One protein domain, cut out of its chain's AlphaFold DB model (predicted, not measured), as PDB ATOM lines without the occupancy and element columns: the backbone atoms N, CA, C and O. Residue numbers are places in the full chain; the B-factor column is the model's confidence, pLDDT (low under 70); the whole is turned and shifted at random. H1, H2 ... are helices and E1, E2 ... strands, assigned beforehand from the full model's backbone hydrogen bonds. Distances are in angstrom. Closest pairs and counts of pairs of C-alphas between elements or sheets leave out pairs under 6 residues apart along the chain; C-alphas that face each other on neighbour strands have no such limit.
ATOM      1  N   VAL A  64     182.205 165.992 197.104       88.25
ATOM      2  CA  VAL A  64     181.515 166.217 195.836       88.25
ATOM      3  C   VAL A  64     180.351 165.246 195.741       88.25
ATOM      4  O   VAL A  64     180.548 164.034 195.670       88.25
ATOM      5  N   TYR A  65     179.134 165.776 195.720       88.25
ATOM      6  CA  TYR A  65     177.940 164.994 195.428       88.25
ATOM      7  C   TYR A  65     177.739 164.938 193.921       88.25
ATOM      8  O   TYR A  65     177.564 165.974 193.285       88.25
ATOM      9  N   VAL A  66     177.764 163.742 193.350       89.31
ATOM     10  CA  VAL A  66     177.639 163.528 191.910       89.31
ATOM     11  C   VAL A  66     176.253 162.974 191.610       89.31
ATOM     12  O   VAL A  66     175.935 161.855 192.000       89.31
ATOM     13  N   LEU A  67     175.435 163.759 190.916       87.44
ATOM     14  CA  LEU A  67     174.165 163.317 190.348       87.44
ATOM     15  C   LEU A  67     174.394 162.961 188.878       87.44
ATOM     16  O   LEU A  67     174.502 163.849 188.029       87.44
ATOM     17  N   ASP A  68     174.505 161.666 188.587       85.75
ATOM     18  CA  ASP A  68     174.782 161.171 187.241       85.75
ATOM     19  C   ASP A  68     173.494 160.757 186.515       85.75
ATOM     20  O   ASP A  68     172.948 159.680 186.741       85.75
ATOM     21  N   ASN A  69     173.037 161.615 185.600       83.75
ATOM     22  CA  ASN A  69     171.918 161.362 184.688       83.75
ATOM     23  C   ASN A  69     172.411 161.099 183.249       83.75
ATOM     24  O   ASN A  69     171.698 161.361 182.275       83.75
ATOM     25  N   SER A  70     173.653 160.632 183.078       81.31
ATOM     26  CA  SER A  70     174.227 160.318 181.763       81.31
ATOM     27  C   SER A  70     173.688 159.015 181.162       81.31
ATOM     28  O   SER A  70     173.696 158.852 179.940       81.31
ATOM     29  N   GLY A  71     173.208 158.097 182.010       75.88
ATOM     30  CA  GLY A  71     172.817 156.739 181.627       75.88
ATOM     31  C   GLY A  71     173.998 155.779 181.428       75.88
ATOM     32  O   GLY A  71     173.799 154.685 180.902       75.88
ATOM     33  N   LEU A  72     175.214 156.182 181.811       78.94
ATOM     34  CA  LEU A  72     176.413 155.340 181.812       78.94
ATOM     35  C   LEU A  72     176.627 154.672 183.176       78.94
ATOM     36  O   LEU A  72     175.995 155.033 184.168       78.94
ATOM     37  N   GLN A  73     177.548 153.703 183.232       79.94
ATOM     38  CA  GLN A  73     177.983 153.159 184.519       79.94
ATOM     39  C   GLN A  73     178.658 154.260 185.356       79.94
ATOM     40  O   GLN A  73     179.476 155.010 184.798       79.94
ATOM     41  N   PRO A  74     178.370 154.341 186.672       81.19
ATOM     42  CA  PRO A  74     178.922 155.372 187.542       81.19
ATOM     43  C   PRO A  74     180.446 155.452 187.455       81.19
ATOM     44  O   PRO A  74     181.153 154.448 187.552       81.19
ATOM     45  N   THR A  75     180.962 156.669 187.293       83.75
ATOM     46  CA  THR A  75     182.405 156.907 187.197       83.75
ATOM     47  C   THR A  75     183.062 156.822 188.574       83.75
ATOM     48  O   THR A  75     182.649 157.502 189.513       83.75
ATOM     49  N   ASN A  76     184.143 156.044 188.696       85.44
ATOM     50  CA  ASN A  76     184.982 156.053 189.894       85.44
ATOM     51  C   ASN A  76     185.982 157.221 189.840       85.44
ATOM     52  O   ASN A  76     187.149 157.068 189.474       85.44
ATOM     53  N   TYR A  77     185.495 158.416 190.183       85.38
ATOM     54  CA  TYR A  77     186.280 159.651 190.140       85.38
ATOM     55  C   TYR A  77     187.518 159.609 191.030       85.38
ATOM     56  O   TYR A  77     188.564 160.114 190.631       85.38
ATOM     57  N   LYS A  78     187.427 158.980 192.206       85.00
ATOM     58  CA  LYS A  78     188.538 158.913 193.158       85.00
ATOM     59  C   LYS A  78     189.745 158.201 192.553       85.00
ATOM     60  O   LYS A  78     190.850 158.741 192.596       85.00
ATOM     61  N   ASP A  79     189.527 157.034 191.957       82.62
ATOM     62  CA  ASP A  79     190.618 156.223 191.419       82.62
ATOM     63  C   ASP A  79     191.200 156.833 190.142       82.62
ATOM     64  O   ASP A  79     192.421 156.924 190.008       82.62
ATOM     65  N   ILE A  80     190.348 157.319 189.233       80.69
ATOM     66  CA  ILE A  80     190.803 157.905 187.965       80.69
ATOM     67  C   ILE A  80     191.562 159.215 188.211       80.69
ATOM     68  O   ILE A  80     192.655 159.409 187.679       80.69
ATOM     69  N   ILE A  81     191.039 160.115 189.051       81.62
ATOM     70  CA  ILE A  81     191.698 161.403 189.328       81.62
ATOM     71  C   ILE A  81     193.032 161.184 190.050       81.62
ATOM     72  O   ILE A  81     194.017 161.825 189.683       81.62
ATOM     73  N   SER A  82     193.102 160.224 190.979       78.25
ATOM     74  CA  SER A  82     194.348 159.884 191.685       78.25
ATOM     75  C   SER A  82     195.448 159.356 190.758       78.25
ATOM     76  O   SER A  82     196.628 159.538 191.046       78.25
ATOM     77  N   GLN A  83     195.080 158.703 189.651       72.56
ATOM     78  CA  GLN A  83     196.031 158.183 188.661       72.56
ATOM     79  C   GLN A  83     196.461 159.236 187.632       72.56
ATOM     80  O   GLN A  83     197.562 159.147 187.091       72.56
ATOM     81  N   THR A  84     195.602 160.222 187.355       65.69
ATOM     82  CA  THR A  84     195.776 161.133 186.211       65.69
ATOM     83  C   THR A  84     196.276 162.525 186.613       65.69
ATOM     84  O   THR A  84     196.918 163.187 185.800       65.69
ATOM     85  N   ASN A  85     196.040 162.979 187.854       58.34
ATOM     86  CA  ASN A  85     196.348 164.348 188.288       58.34
ATOM     87  C   ASN A  85     197.314 164.430 189.481       58.34
ATOM     88  O   ASN A  85     197.187 163.740 190.492       58.34
ATOM     89  N   LYS A  86     198.265 165.368 189.385       54.78
ATOM     90  CA  LYS A  86     199.128 165.783 190.495       54.78
ATOM     91  C   LYS A  86     198.328 166.665 191.474       54.78
ATOM     92  O   LYS A  86     198.206 167.862 191.279       54.78
ATOM     93  N   ASN A  87     197.873 166.039 192.558       58.28
ATOM     94  CA  ASN A  87     197.744 166.557 193.932       58.28
ATOM     95  C   ASN A  87     196.541 167.410 194.397       58.28
ATOM     96  O   ASN A  87     196.268 167.340 195.596       58.28
ATOM     97  N   ASP A  88     195.778 168.123 193.562       68.94
ATOM     98  CA  ASP A  88     194.814 169.105 194.120       68.94
ATOM     99  C   ASP A  88     193.491 168.515 194.668       68.94
ATOM    100  O   ASP A  88     192.930 169.064 195.616       68.94
ATOM    101  N   PHE A  89     193.017 167.367 194.154       76.06
ATOM    102  CA  PHE A  89     191.713 166.765 194.526       76.06
ATOM    103  C   PHE A  89     191.793 165.319 195.054       76.06
ATOM    104  O   PHE A  89     190.777 164.643 195.207       76.06
ATOM    105  N   ASN A  90     192.991 164.815 195.367       72.38
ATOM    106  CA  ASN A  90     193.176 163.416 195.798       72.38
ATOM    107  C   ASN A  90     192.548 163.110 197.171       72.38
ATOM    108  O   ASN A  90     192.302 161.953 197.507       72.38
ATOM    109  N   LYS A  91     192.304 164.148 197.980       78.25
ATOM    110  CA  LYS A  91     191.651 164.045 199.296       78.25
ATOM    111  C   LYS A  91     190.139 164.274 199.232       78.25
ATOM    112  O   LYS A  91     189.486 164.208 200.268       78.25
ATOM    113  N   THR A  92     189.601 164.562 198.051       84.94
ATOM    114  CA  THR A  92     188.181 164.830 197.847       84.94
ATOM    115  C   THR A  92     187.406 163.515 197.784       84.94
ATOM    116  O   THR A  92     187.778 162.580 197.072       84.94
ATOM    117  N   GLU A  93     186.317 163.434 198.540       86.56
ATOM    118  CA  GLU A  93     185.387 162.314 198.521       86.56
ATOM    119  C   GLU A  93     184.292 162.557 197.482       86.56
ATOM    120  O   GLU A  93     183.666 163.616 197.459       86.56
ATOM    121  N   TYR A  94     184.044 161.560 196.632       87.62
ATOM    122  CA  TYR A  94     183.018 161.609 195.594       87.62
ATOM    123  C   TYR A  94     181.865 160.688 195.992       87.62
ATOM    124  O   TYR A  94     182.048 159.477 196.123       87.62
ATOM    125  N   MET A  95     180.683 161.262 196.194       86.44
ATOM    126  CA  MET A  95     179.473 160.551 196.596       86.44
ATOM    127  C   MET A  95     178.475 160.550 195.444       86.44
ATOM    128  O   MET A  95     177.890 161.585 195.135       86.44
ATOM    129  N   ASN A  96     178.253 159.391 194.829       85.00
ATOM    130  CA  ASN A  96     177.203 159.251 193.823       85.00
ATOM    131  C   ASN A  96     175.828 159.290 194.499       85.00
ATOM    132  O   ASN A  96     175.580 158.574 195.470       85.00
ATOM    133  N   VAL A  97     174.939 160.131 193.981       84.06
ATOM    134  CA  VAL A  97     173.558 160.281 194.435       84.06
ATOM    135  C   VAL A  97     172.637 159.850 193.305       84.06
ATOM    136  O   VAL A  97     172.816 160.265 192.163       84.06
ATOM    137  N   ILE A  98     171.658 159.018 193.641       77.50
ATOM    138  CA  ILE A  98     170.654 158.483 192.718       77.50
ATOM    139  C   ILE A  98     169.283 158.979 193.198       77.50
ATOM    140  O   ILE A  98     169.109 159.227 194.394       77.50
ATOM    141  N   ASP A  99     168.340 159.155 192.271       73.12
ATOM    142  CA  ASP A  99     166.929 159.467 192.552       73.12
ATOM    143  C   ASP A  99     166.679 160.763 193.349       73.12
ATOM    144  O   ASP A  99     165.742 160.844 194.142       73.12
ATOM    145  N   LYS A 100     167.505 161.797 193.141       77.31
ATOM    146  CA  LYS A 100     167.297 163.137 193.719       77.31
ATOM    147  C   LYS A 100     167.253 164.221 192.651       77.31
ATOM    148  O   LYS A 100     167.936 164.116 191.630       77.31
ATOM    149  N   SER A 101     166.490 165.285 192.900       81.38
ATOM    150  CA  SER A 101     166.493 166.468 192.033       81.38
ATOM    151  C   SER A 101     167.796 167.261 192.178       81.38
ATOM    152  O   SER A 101     168.487 167.193 193.200       81.38
ATOM    153  N   SER A 102     168.129 168.072 191.172       75.69
ATOM    154  CA  SER A 102     169.274 168.985 191.246       75.69
ATOM    155  C   SER A 102     169.195 169.933 192.448       75.69
ATOM    156  O   SER A 102     170.221 170.189 193.077       75.69
ATOM    157  N   GLU A 103     168.002 170.421 192.812       77.25
ATOM    158  CA  GLU A 103     167.835 171.289 193.985       77.25
ATOM    159  C   GLU A 103     168.072 170.540 195.303       77.25
ATOM    160  O   GLU A 103     168.670 171.090 196.230       77.25
ATOM    161  N   GLU A 104     167.633 169.285 195.401       80.25
ATOM    162  CA  GLU A 104     167.798 168.461 196.603       80.25
ATOM    163  C   GLU A 104     169.264 168.108 196.862       80.25
ATOM    164  O   GLU A 104     169.709 168.108 198.012       80.25
ATOM    165  N   VAL A 105     170.034 167.841 195.804       80.75
ATOM    166  CA  VAL A 105     171.466 167.526 195.921       80.75
ATOM    167  C   VAL A 105     172.267 168.757 196.353       80.75
ATOM    168  O   VAL A 105     173.145 168.643 197.208       80.75
ATOM    169  N   VAL A 106     171.937 169.945 195.836       82.00
ATOM    170  CA  VAL A 106     172.581 171.203 196.256       82.00
ATOM    171  C   VAL A 106     172.268 171.536 197.709       82.00
ATOM    172  O   VAL A 106     173.173 171.911 198.454       82.00
ATOM    173  N   LYS A 107     171.010 171.362 198.134       80.00
ATOM    174  CA  LYS A 107     170.621 171.547 199.538       80.00
ATOM    175  C   LYS A 107     171.353 170.571 200.452       80.00
ATOM    176  O   LYS A 107     171.953 171.000 201.431       80.00
ATOM    177  N   ALA A 108     171.393 169.288 200.091       77.81
ATOM    178  CA  ALA A 108     172.114 168.275 200.859       77.81
ATOM    179  C   ALA A 108     173.621 168.577 200.963       77.81
ATOM    180  O   ALA A 108     174.218 168.365 202.021       77.81
ATOM    181  N   ALA A 109     174.237 169.106 199.900       77.31
ATOM    182  CA  ALA A 109     175.623 169.562 199.940       77.31
ATOM    183  C   ALA A 109     175.795 170.748 200.906       77.31
ATOM    184  O   ALA A 109     176.648 170.695 201.793       77.31
ATOM    185  N   GLY A 110     174.945 171.773 200.786       74.69
ATOM    186  CA  GLY A 110     175.004 172.991 201.600       74.69
ATOM    187  C   GLY A 110     174.711 172.789 203.089       74.69
ATOM    188  O   GLY A 110     175.302 173.484 203.915       74.69
ATOM    189  N   GLU A 111     173.841 171.838 203.445       79.44
ATOM    190  CA  GLU A 111     173.538 171.469 204.838       79.44
ATOM    191  C   GLU A 111     174.658 170.644 205.483       79.44
ATOM    192  O   GLU A 111     174.861 170.703 206.697       79.44
ATOM    193  N   LYS A 112     175.396 169.862 204.684       76.12
ATOM    194  CA  LYS A 112     176.430 168.960 205.199       76.12
ATOM    195  C   LYS A 112     177.729 169.686 205.532       76.12
ATOM    196  O   LYS A 112     178.346 169.368 206.549       76.12
ATOM    197  N   SER A 113     178.189 170.585 204.660       77.50
ATOM    198  CA  SER A 113     179.451 171.310 204.846       77.50
ATOM    199  C   SER A 113     179.570 172.523 203.922       77.50
ATOM    200  O   SER A 113     179.172 172.474 202.762       77.50
ATOM    201  N   SER A 114     180.247 173.576 204.387       78.25
ATOM    202  CA  SER A 114     180.646 174.721 203.552       78.25
ATOM    203  C   SER A 114     181.733 174.383 202.515       78.25
ATOM    204  O   SER A 114     182.103 175.232 201.710       78.25
ATOM    205  N   GLU A 115     182.292 173.173 202.574       83.12
ATOM    206  CA  GLU A 115     183.339 172.628 201.692       83.12
ATOM    207  C   GLU A 115     182.788 171.552 200.733       83.12
ATOM    208  O   GLU A 115     183.549 170.783 200.135       83.12
ATOM    209  N   ALA A 116     181.458 171.453 200.630       85.19
ATOM    210  CA  ALA A 116     180.772 170.523 199.746       85.19
ATOM    211  C   ALA A 116     180.210 171.225 198.502       85.19
ATOM    212  O   ALA A 116     179.760 172.373 198.558       85.19
ATOM    213  N   ILE A 117     180.209 170.505 197.382       86.88
ATOM    214  CA  ILE A 117     179.661 170.962 196.101       86.88
ATOM    215  C   ILE A 117     178.858 169.844 195.434       86.88
ATOM    216  O   ILE A 117     179.150 168.662 195.620       86.88
ATOM    217  N   ALA A 118     177.842 170.216 194.659       87.56
ATOM    218  CA  ALA A 118     177.076 169.282 193.848       87.56
ATOM    219  C   ALA A 118     177.508 169.380 192.381       87.56
ATOM    220  O   ALA A 118     177.683 170.476 191.852       87.56
ATOM    221  N   VAL A 119     177.657 168.247 191.706       88.19
ATOM    222  CA  VAL A 119     177.942 168.161 190.273       88.19
ATOM    223  C   VAL A 119     176.864 167.314 189.621       88.19
ATOM    224  O   VAL A 119     176.621 166.182 190.028       88.19
ATOM    225  N   VAL A 120     176.210 167.873 188.607       86.44
ATOM    226  CA  VAL A 120     175.149 167.216 187.846       86.44
ATOM    227  C   VAL A 120     175.665 166.905 186.450       86.44
ATOM    228  O   VAL A 120     176.153 167.796 185.753       86.44
ATOM    229  N   ILE A 121     175.532 165.649 186.037       87.31
ATOM    230  CA  ILE A 121     175.926 165.165 184.714       87.31
ATOM    231  C   ILE A 121     174.656 164.849 183.943       87.31
ATOM    232  O   ILE A 121     173.841 164.052 184.393       87.31
ATOM    233  N   THR A 122     174.459 165.487 182.795       84.06
ATOM    234  CA  THR A 122     173.241 165.322 181.990       84.06
ATOM    235  C   THR A 122     173.604 164.951 180.564       84.06
ATOM    236  O   THR A 122     174.444 165.598 179.941       84.06
ATOM    237  N   LYS A 123     172.945 163.932 180.013       79.19
ATOM    238  CA  LYS A 123     173.037 163.626 178.584       79.19
ATOM    239  C   LYS A 123     172.281 164.681 177.763       79.19
ATOM    240  O   LYS A 123     171.144 165.027 178.076       79.19
ATOM    241  N   LYS A 124     172.912 165.184 176.705       78.50
ATOM    242  CA  LYS A 124     172.343 166.089 175.694       78.50
ATOM    243  C   LYS A 124     172.417 165.423 174.318       78.50
ATOM    244  O   LYS A 124     173.136 164.442 174.145       78.50
ATOM    245  N   ASP A 125     171.719 165.978 173.328       63.06
ATOM    246  CA  ASP A 125     171.639 165.391 171.978       63.06
ATOM    247  C   ASP A 125     173.011 165.198 171.305       63.06
ATOM    248  O   ASP A 125     173.218 164.222 170.590       63.06
ATOM    249  N   LEU A 126     173.967 166.099 171.566       66.44
ATOM    250  CA  LEU A 126     175.310 166.091 170.965       66.44
ATOM    251  C   LEU A 126     176.434 165.696 171.942       66.44
ATOM    252  O   LEU A 126     177.606 165.777 171.581       66.44
ATOM    253  N   GLY A 127     176.122 165.289 173.179       75.69
ATOM    254  CA  GLY A 127     177.159 164.963 174.164       75.69
ATOM    255  C   GLY A 127     176.677 164.926 175.611       75.69
ATOM    256  O   GLY A 127     175.527 164.603 175.892       75.69
ATOM    257  N   TYR A 128     177.571 165.259 176.542       82.75
ATOM    258  CA  TYR A 128     177.287 165.300 177.977       82.75
ATOM    259  C   TYR A 128     177.588 166.695 178.531       82.75
ATOM    260  O   TYR A 128     178.578 167.317 178.156       82.75
ATOM    261  N   GLU A 129     176.726 167.189 179.416       86.12
ATOM    262  CA  GLU A 129     176.904 168.443 180.150       86.12
ATOM    263  C   GLU A 129     177.265 168.111 181.602       86.12
ATOM    264  O   GLU A 129     176.503 167.421 182.278       86.12
ATOM    265  N   LEU A 130     178.404 168.614 182.083       88.81
ATOM    266  CA  LEU A 130     178.779 168.581 183.497       88.81
ATOM    267  C   LEU A 130     178.577 169.983 184.077       88.81
ATOM    268  O   LEU A 130     179.195 170.944 183.615       88.81
ATOM    269  N   LYS A 131     177.721 170.109 185.092       87.81
ATOM    270  CA  LYS A 131     177.413 171.383 185.748       87.81
ATOM    271  C   LYS A 131     177.702 171.289 187.240       87.81
ATOM    272  O   LYS A 131     177.119 170.459 187.928       87.81
ATOM    273  N   ALA A 132     178.567 172.166 187.738       86.38
ATOM    274  CA  ALA A 132     178.770 172.345 189.170       86.38
ATOM    275  C   ALA A 132     177.751 173.348 189.717       86.38
ATOM    276  O   ALA A 132     177.546 174.421 189.150       86.38
ATOM    277  N   LEU A 133     177.124 172.986 190.826       84.00
ATOM    278  CA  LEU A 133     176.169 173.791 191.562       84.00
ATOM    279  C   LEU A 133     176.767 174.065 192.945       84.00
ATOM    280  O   LEU A 133     176.932 173.156 193.761       84.00
ATOM    281  N   ILE A 134     177.134 175.324 193.176       85.81
ATOM    282  CA  ILE A 134     177.759 175.788 194.417       85.81
ATOM    283  C   ILE A 134     176.639 176.198 195.385       85.81
ATOM    284  O   ILE A 134     175.863 177.091 195.041       85.81
ATOM    285  N   PRO A 135     176.522 175.573 196.572       81.88
ATOM    286  CA  PRO A 135     175.569 176.014 197.588       81.88
ATOM    287  C   PRO A 135     175.861 177.448 198.049       81.88
ATOM    288  O   PRO A 135     177.024 177.825 198.179       81.88
ATOM    289  N   GLU A 136     174.833 178.233 198.375       75.75
ATOM    290  CA  GLU A 136     175.012 179.622 198.839       75.75
ATOM    291  C   GLU A 136     175.837 179.730 200.135       75.75
ATOM    292  O   GLU A 136     176.521 180.724 200.361       75.75
ATOM    293  N   SER A 137     175.814 178.690 200.973       74.69
ATOM    294  CA  SER A 137     176.599 178.584 202.211       74.69
ATOM    295  C   SER A 137     178.060 178.154 201.994       74.69
ATOM    296  O   SER A 137     178.808 177.989 202.965       74.69
ATOM    297  N   SER A 138     178.473 177.922 200.747       79.50
ATOM    298  CA  SER A 138     179.786 177.372 200.418       79.50
ATOM    299  C   SER A 138     180.890 178.430 200.445       79.50
ATOM    300  O   SER A 138     180.689 179.584 200.075       79.50
ATOM    301  N   LYS A 139     182.095 178.015 200.847       81.56
ATOM    302  CA  LYS A 139     183.325 178.824 200.749       81.56
ATOM    303  C   LYS A 139     184.059 178.620 199.420       81.56
ATOM    304  O   LYS A 139     185.103 179.229 199.212       81.56
ATOM    305  N   ILE A 140     183.536 177.752 198.555       82.44
ATOM    306  CA  ILE A 140     184.157 177.368 197.289       82.44
ATOM    307  C   ILE A 140     183.961 178.493 196.271       82.44
ATOM    308  O   ILE A 140     182.839 178.901 195.967       82.44
ATOM    309  N   SER A 141     185.064 178.982 195.719       83.12
ATOM    310  CA  SER A 141     185.049 179.972 194.651       83.12
ATOM    311  C   SER A 141     184.676 179.346 193.304       83.12
ATOM    312  O   SER A 141     184.860 178.153 193.051       83.12
ATOM    313  N   LYS A 142     184.211 180.184 192.370       81.00
ATOM    314  CA  LYS A 142     183.905 179.746 190.999       81.00
ATOM    315  C   LYS A 142     185.121 179.114 190.302       81.00
ATOM    316  O   LYS A 142     184.969 178.117 189.608       81.00
ATOM    317  N   SER A 143     186.319 179.664 190.522       78.19
ATOM    318  CA  SER A 143     187.566 179.165 189.924       78.19
ATOM    319  C   SER A 143     187.925 177.755 190.406       78.19
ATOM    320  O   SER A 143     188.436 176.939 189.639       78.19
ATOM    321  N   GLU A 144     187.651 177.447 191.675       82.00
ATOM    322  CA  GLU A 144     187.885 176.117 192.247       82.00
ATOM    323  C   GLU A 144     186.867 175.103 191.723       82.00
ATOM    324  O   GLU A 144     187.239 173.983 191.372       82.00
ATOM    325  N   ALA A 145     185.601 175.510 191.589       84.69
ATOM    326  CA  ALA A 145     184.566 174.685 190.971       84.69
ATOM    327  C   ALA A 145     184.862 174.395 189.486       84.69
ATOM    328  O   ALA A 145     184.679 173.267 189.035       84.69
ATOM    329  N   GLU A 146     185.366 175.375 188.730       84.75
ATOM    330  CA  GLU A 146     185.809 175.181 187.341       84.75
ATOM    331  C   GLU A 146     187.001 174.214 187.255       84.75
ATOM    332  O   GLU A 146     187.016 173.314 186.413       84.75
ATOM    333  N   SER A 147     187.966 174.334 188.169       84.88
ATOM    334  CA  SER A 147     189.124 173.429 188.235       84.88
ATOM    335  C   SER A 147     188.714 171.986 188.563       84.88
ATOM    336  O   SER A 147     189.218 171.035 187.953       84.88
ATOM    337  N   LEU A 148     187.747 171.816 189.472       86.75
ATOM    338  CA  LEU A 148     187.136 170.522 189.768       86.75
ATOM    339  C   LEU A 148     186.429 169.952 188.533       86.75
ATOM    340  O   LEU A 148     186.651 168.792 188.187       86.75
ATOM    341  N   LEU A 149     185.607 170.755 187.850       87.75
ATOM    342  CA  LEU A 149     184.881 170.320 186.654       87.75
ATOM    343  C   LEU A 149     185.821 169.866 185.539       87.75
ATOM    344  O   LEU A 149     185.547 168.850 184.908       87.75
ATOM    345  N   ASN A 150     186.938 170.557 185.317       87.00
ATOM    346  CA  ASN A 150     187.937 170.144 184.327       87.00
ATOM    347  C   ASN A 150     188.546 168.773 184.669       87.00
ATOM    348  O   ASN A 150     188.697 167.910 183.796       87.00
ATOM    349  N   SER A 151     188.834 168.548 185.954       86.12
ATOM    350  CA  SER A 151     189.353 167.270 186.452       86.12
ATOM    351  C   SER A 151     188.322 166.145 186.311       86.12
ATOM    352  O   SER A 151     188.636 165.073 185.792       86.12
ATOM    353  N   MET A 152     187.072 166.400 186.707       88.19
ATOM    354  CA  MET A 152     185.972 165.443 186.575       88.19
ATOM    355  C   MET A 152     185.609 165.164 185.115       88.19
ATOM    356  O   MET A 152     185.317 164.022 184.782       88.19
ATOM    357  N   SER A 153     185.658 166.163 184.235       88.50
ATOM    358  CA  SER A 153     185.411 165.999 182.799       88.50
ATOM    359  C   SER A 153     186.423 165.038 182.176       88.50
ATOM    360  O   SER A 153     186.044 164.058 181.538       88.50
ATOM    361  N   SER A 154     187.711 165.232 182.473       86.19
ATOM    362  CA  SER A 154     188.780 164.335 182.014       86.19
ATOM    363  C   SER A 154     188.595 162.902 182.536       86.19
ATOM    364  O   SER A 154     188.767 161.930 181.794       86.19
ATOM    365  N   ALA A 155     188.191 162.755 183.802       87.00
ATOM    366  CA  ALA A 155     187.902 161.451 184.396       87.00
ATOM    367  C   ALA A 155     186.651 160.784 183.792       87.00
ATOM    368  O   ALA A 155     186.641 159.573 183.572       87.00
ATOM    369  N   PHE A 156     185.614 161.562 183.484       87.75
ATOM    370  CA  PHE A 156     184.392 161.082 182.843       87.75
ATOM    371  C   PHE A 156     184.652 160.617 181.404       87.75
ATOM    372  O   PHE A 156     184.188 159.548 181.011       87.75
ATOM    373  N   GLU A 157     185.459 161.355 180.637       86.31
ATOM    374  CA  GLU A 157     185.908 160.930 179.306       86.31
ATOM    375  C   GLU A 157     186.739 159.644 179.369       86.31
ATOM    376  O   GLU A 157     186.507 158.712 178.598       86.31
ATOM    377  N   THR A 158     187.634 159.534 180.352       82.56
ATOM    378  CA  THR A 158     188.381 158.294 180.610       82.56
ATOM    379  C   THR A 158     187.435 157.124 180.890       82.56
ATOM    380  O   THR A 158     187.584 156.055 180.304       82.56
ATOM    381  N   ASN A 159     186.409 157.322 181.724       84.06
ATOM    382  CA  ASN A 159     185.420 156.286 182.018       84.06
ATOM    383  C   ASN A 159     184.582 155.889 180.795       84.06
ATOM    384  O   ASN A 159     184.365 154.700 180.566       84.06
ATOM    385  N   LYS A 160     184.169 156.850 179.960       83.44
ATOM    386  CA  LYS A 160     183.515 156.553 178.674       83.44
ATOM    387  C   LYS A 160     184.385 155.654 177.795       83.44
ATOM    388  O   LYS A 160     183.876 154.699 177.213       83.44
ATOM    389  N   LEU A 161     185.684 155.945 177.715       79.19
ATOM    390  CA  LEU A 161     186.643 155.161 176.936       79.19
ATOM    391  C   LEU A 161     186.888 153.761 177.530       79.19
ATOM    392  O   LEU A 161     187.053 152.802 176.781       79.19
ATOM    393  N   MET A 162     186.862 153.606 178.856       75.25
ATOM    394  CA  MET A 162     186.948 152.283 179.493       75.25
ATOM    395  C   MET A 162     185.694 151.447 179.216       75.25
ATOM    396  O   MET A 162     185.788 150.249 178.953       75.25
ATOM    397  N   GLN A 163     184.514 152.073 179.229       74.69
ATOM    398  CA  GLN A 163     183.238 151.386 178.995       74.69
ATOM    399  C   GLN A 163     183.080 150.863 177.563       74.69
ATOM    400  O   GLN A 163     182.353 149.896 177.353       74.69
ATOM    401  N   VAL A 164     183.793 151.433 176.585       72.88
ATOM    402  CA  VAL A 164     183.870 150.870 175.222       72.88
ATOM    403  C   VAL A 164     184.860 149.696 175.103       72.88
ATOM    404  O   VAL A 164     185.096 149.209 174.000       72.88
ATOM    405  N   GLY A 165     185.395 149.195 176.225       64.88
ATOM    406  CA  GLY A 165     186.158 147.943 176.299       64.88
ATOM    407  C   GLY A 165     187.658 148.075 176.031       64.88
ATOM    408  O   GLY A 165     188.311 147.072 175.750       64.88
ATOM    409  N   LEU A 166     188.213 149.288 176.096       64.56
ATOM    410  CA  LEU A 166     189.655 149.510 175.965       64.56
ATOM    411  C   LEU A 166     190.369 149.186 177.283       64.56
ATOM    412  O   LEU A 166     189.912 149.596 178.352       64.56
ATOM    413  N   SER A 167     191.511 148.491 177.220       67.75
ATOM    414  CA  SER A 167     192.369 148.310 178.402       67.75
ATOM    415  C   SER A 167     192.998 149.643 178.828       67.75
ATOM    416  O   SER A 167     193.188 150.534 177.996       67.75
ATOM    417  N   SER A 168     193.370 149.786 180.104       66.56
ATOM    418  CA  SER A 168     194.006 151.006 180.632       66.56
ATOM    419  C   SER A 168     195.239 151.433 179.821       66.56
ATOM    420  O   SER A 168     195.436 152.620 179.561       66.56
ATOM    421  N   GLU A 169     196.042 150.479 179.340       66.50
ATOM    422  CA  GLU A 169     197.210 150.739 178.488       66.50
ATOM    423  C   GLU A 169     196.826 151.283 177.105       66.50
ATOM    424  O   GLU A 169     197.481 152.193 176.588       66.50
ATOM    425  N   GLN A 170     195.760 150.751 176.500       58.78
ATOM    426  CA  GLN A 170     195.247 151.228 175.211       58.78
ATOM    427  C   GLN A 170     194.669 152.641 175.337       58.78
ATOM    428  O   GLN A 170     194.832 153.468 174.440       58.78
ATOM    429  N   LEU A 171     194.065 152.938 176.484       63.34
ATOM    430  CA  LEU A 171     193.460 154.224 176.806       63.34
ATOM    431  C   LEU A 171     194.510 155.333 176.960       63.34
ATOM    432  O   LEU A 171     194.358 156.412 176.386       63.34
ATOM    433  N   ILE A 172     195.638 155.033 177.616       65.88
ATOM    434  CA  ILE A 172     196.819 155.914 177.642       65.88
ATOM    435  C   ILE A 172     197.323 156.189 176.217       65.88
ATOM    436  O   ILE A 172     197.765 157.295 175.919       65.88
ATOM    437  N   GLY A 173     197.253 155.200 175.321       62.53
ATOM    438  CA  GLY A 173     197.591 155.367 173.907       62.53
ATOM    439  C   GLY A 173     196.665 156.337 173.166       62.53
ATOM    440  O   GLY A 173     197.155 157.188 172.432       62.53
ATOM    441  N   VAL A 174     195.350 156.240 173.385       62.59
ATOM    442  CA  VAL A 174     194.335 157.101 172.743       62.59
ATOM    443  C   VAL A 174     194.386 158.540 173.264       62.59
ATOM    444  O   VAL A 174     194.204 159.477 172.493       62.59
TER     445      VAL A 174
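This is residues 64 to 174 of the 223 residues of an uncharacterized protein of bioreactor metagenome (UniProt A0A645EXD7). A twisted sheet of four strands has helix H2 over one face and the long helix H3 slantwise over the other. The short H1 packs on H3 and only grazes the sheet, and H4 turns aside at the last end of H3, away from the sheet. The printed part has 111 residues, with four named helices and four named strands in the order E1 H1 E2 H2 E3 E4 H3 H4. The sheet's order is E2 E1 E3 E4, mixed, and the class is mixed, helices and strands. The whole is compact, with a radius of gyration of the C-alphas of 14.1 A and spans of 43 by 32 by 20 A.

E1, residues 64 to 69, is an inner strand. H1, residues 77 to 84, leads to E2, residues 93 to 97, an edge strand parallel to E1 at 34 degrees, with N 66 and O 95 2.8 A apart. E1, H1 and E2 are a strand-helix-strand unit, two parallel neighbour strands with a helix between, its crossover right-handed. H2, residues 102 to 112, is followed by E3, residues 116 to 124, parallel to E1 at 17 degrees, with N 67 and O 119 2.8 A apart. E2, H2 and E3 are a split unit, with E1 between the two strands, again right-handed. H2 is on the sheet at a height of 7.8 A, over E1 and E3, and runs along the strands; its closest C-alphas to E3 are Ala 109 and Ala 116, 5.2 A. E4, residues 127 to 133, forms a hairpin with E3, antiparallel at 158 degrees, with N 120 and O 131 2.8 A apart. H3, residues 142 to 163, lies on the opposite face from H2, giving three layers, helices on both faces of a sheet. Its height is 7.9 A, at 33 degrees to E4 on the local plane; it is over E4, and over E3 only just, with 3 C-alphas falling on it. Residues 151 to 158 of H3 touch H1, about perpendicular at 89 degrees; the closest C-alphas are Ile 80 and Ala 155, 5.8 A. H4, residues 168 to 174, touches residues 158 to 162 of H3 at 73 degrees, about perpendicular; the closest C-alphas are Leu 161 and Leu 171, 6.9 A. In H1, H2, H3 and H4 every O i to N i+4 pair is within hydrogen-bond range.

E1 begins at C-alpha 64 (181.515, 166.217, 195.836) and is 15.5 A long. H2 measures 15.7 A, E3 25.9 A and E4 19.5 A. H3 runs 30.8 A from C-alpha 142 (183.905, 179.746, 190.999), and H4 ends at C-alpha 174 (194.335, 157.101, 172.743).

The two C-alphas farthest apart are those of Ser 137 and Gln 170, 42.7 A. The printed part has no cut and no long link. The mean pLDDT of the printed part is 79.3; residues 84 to 88, 125 to 126 and 165 to 174 are under 70.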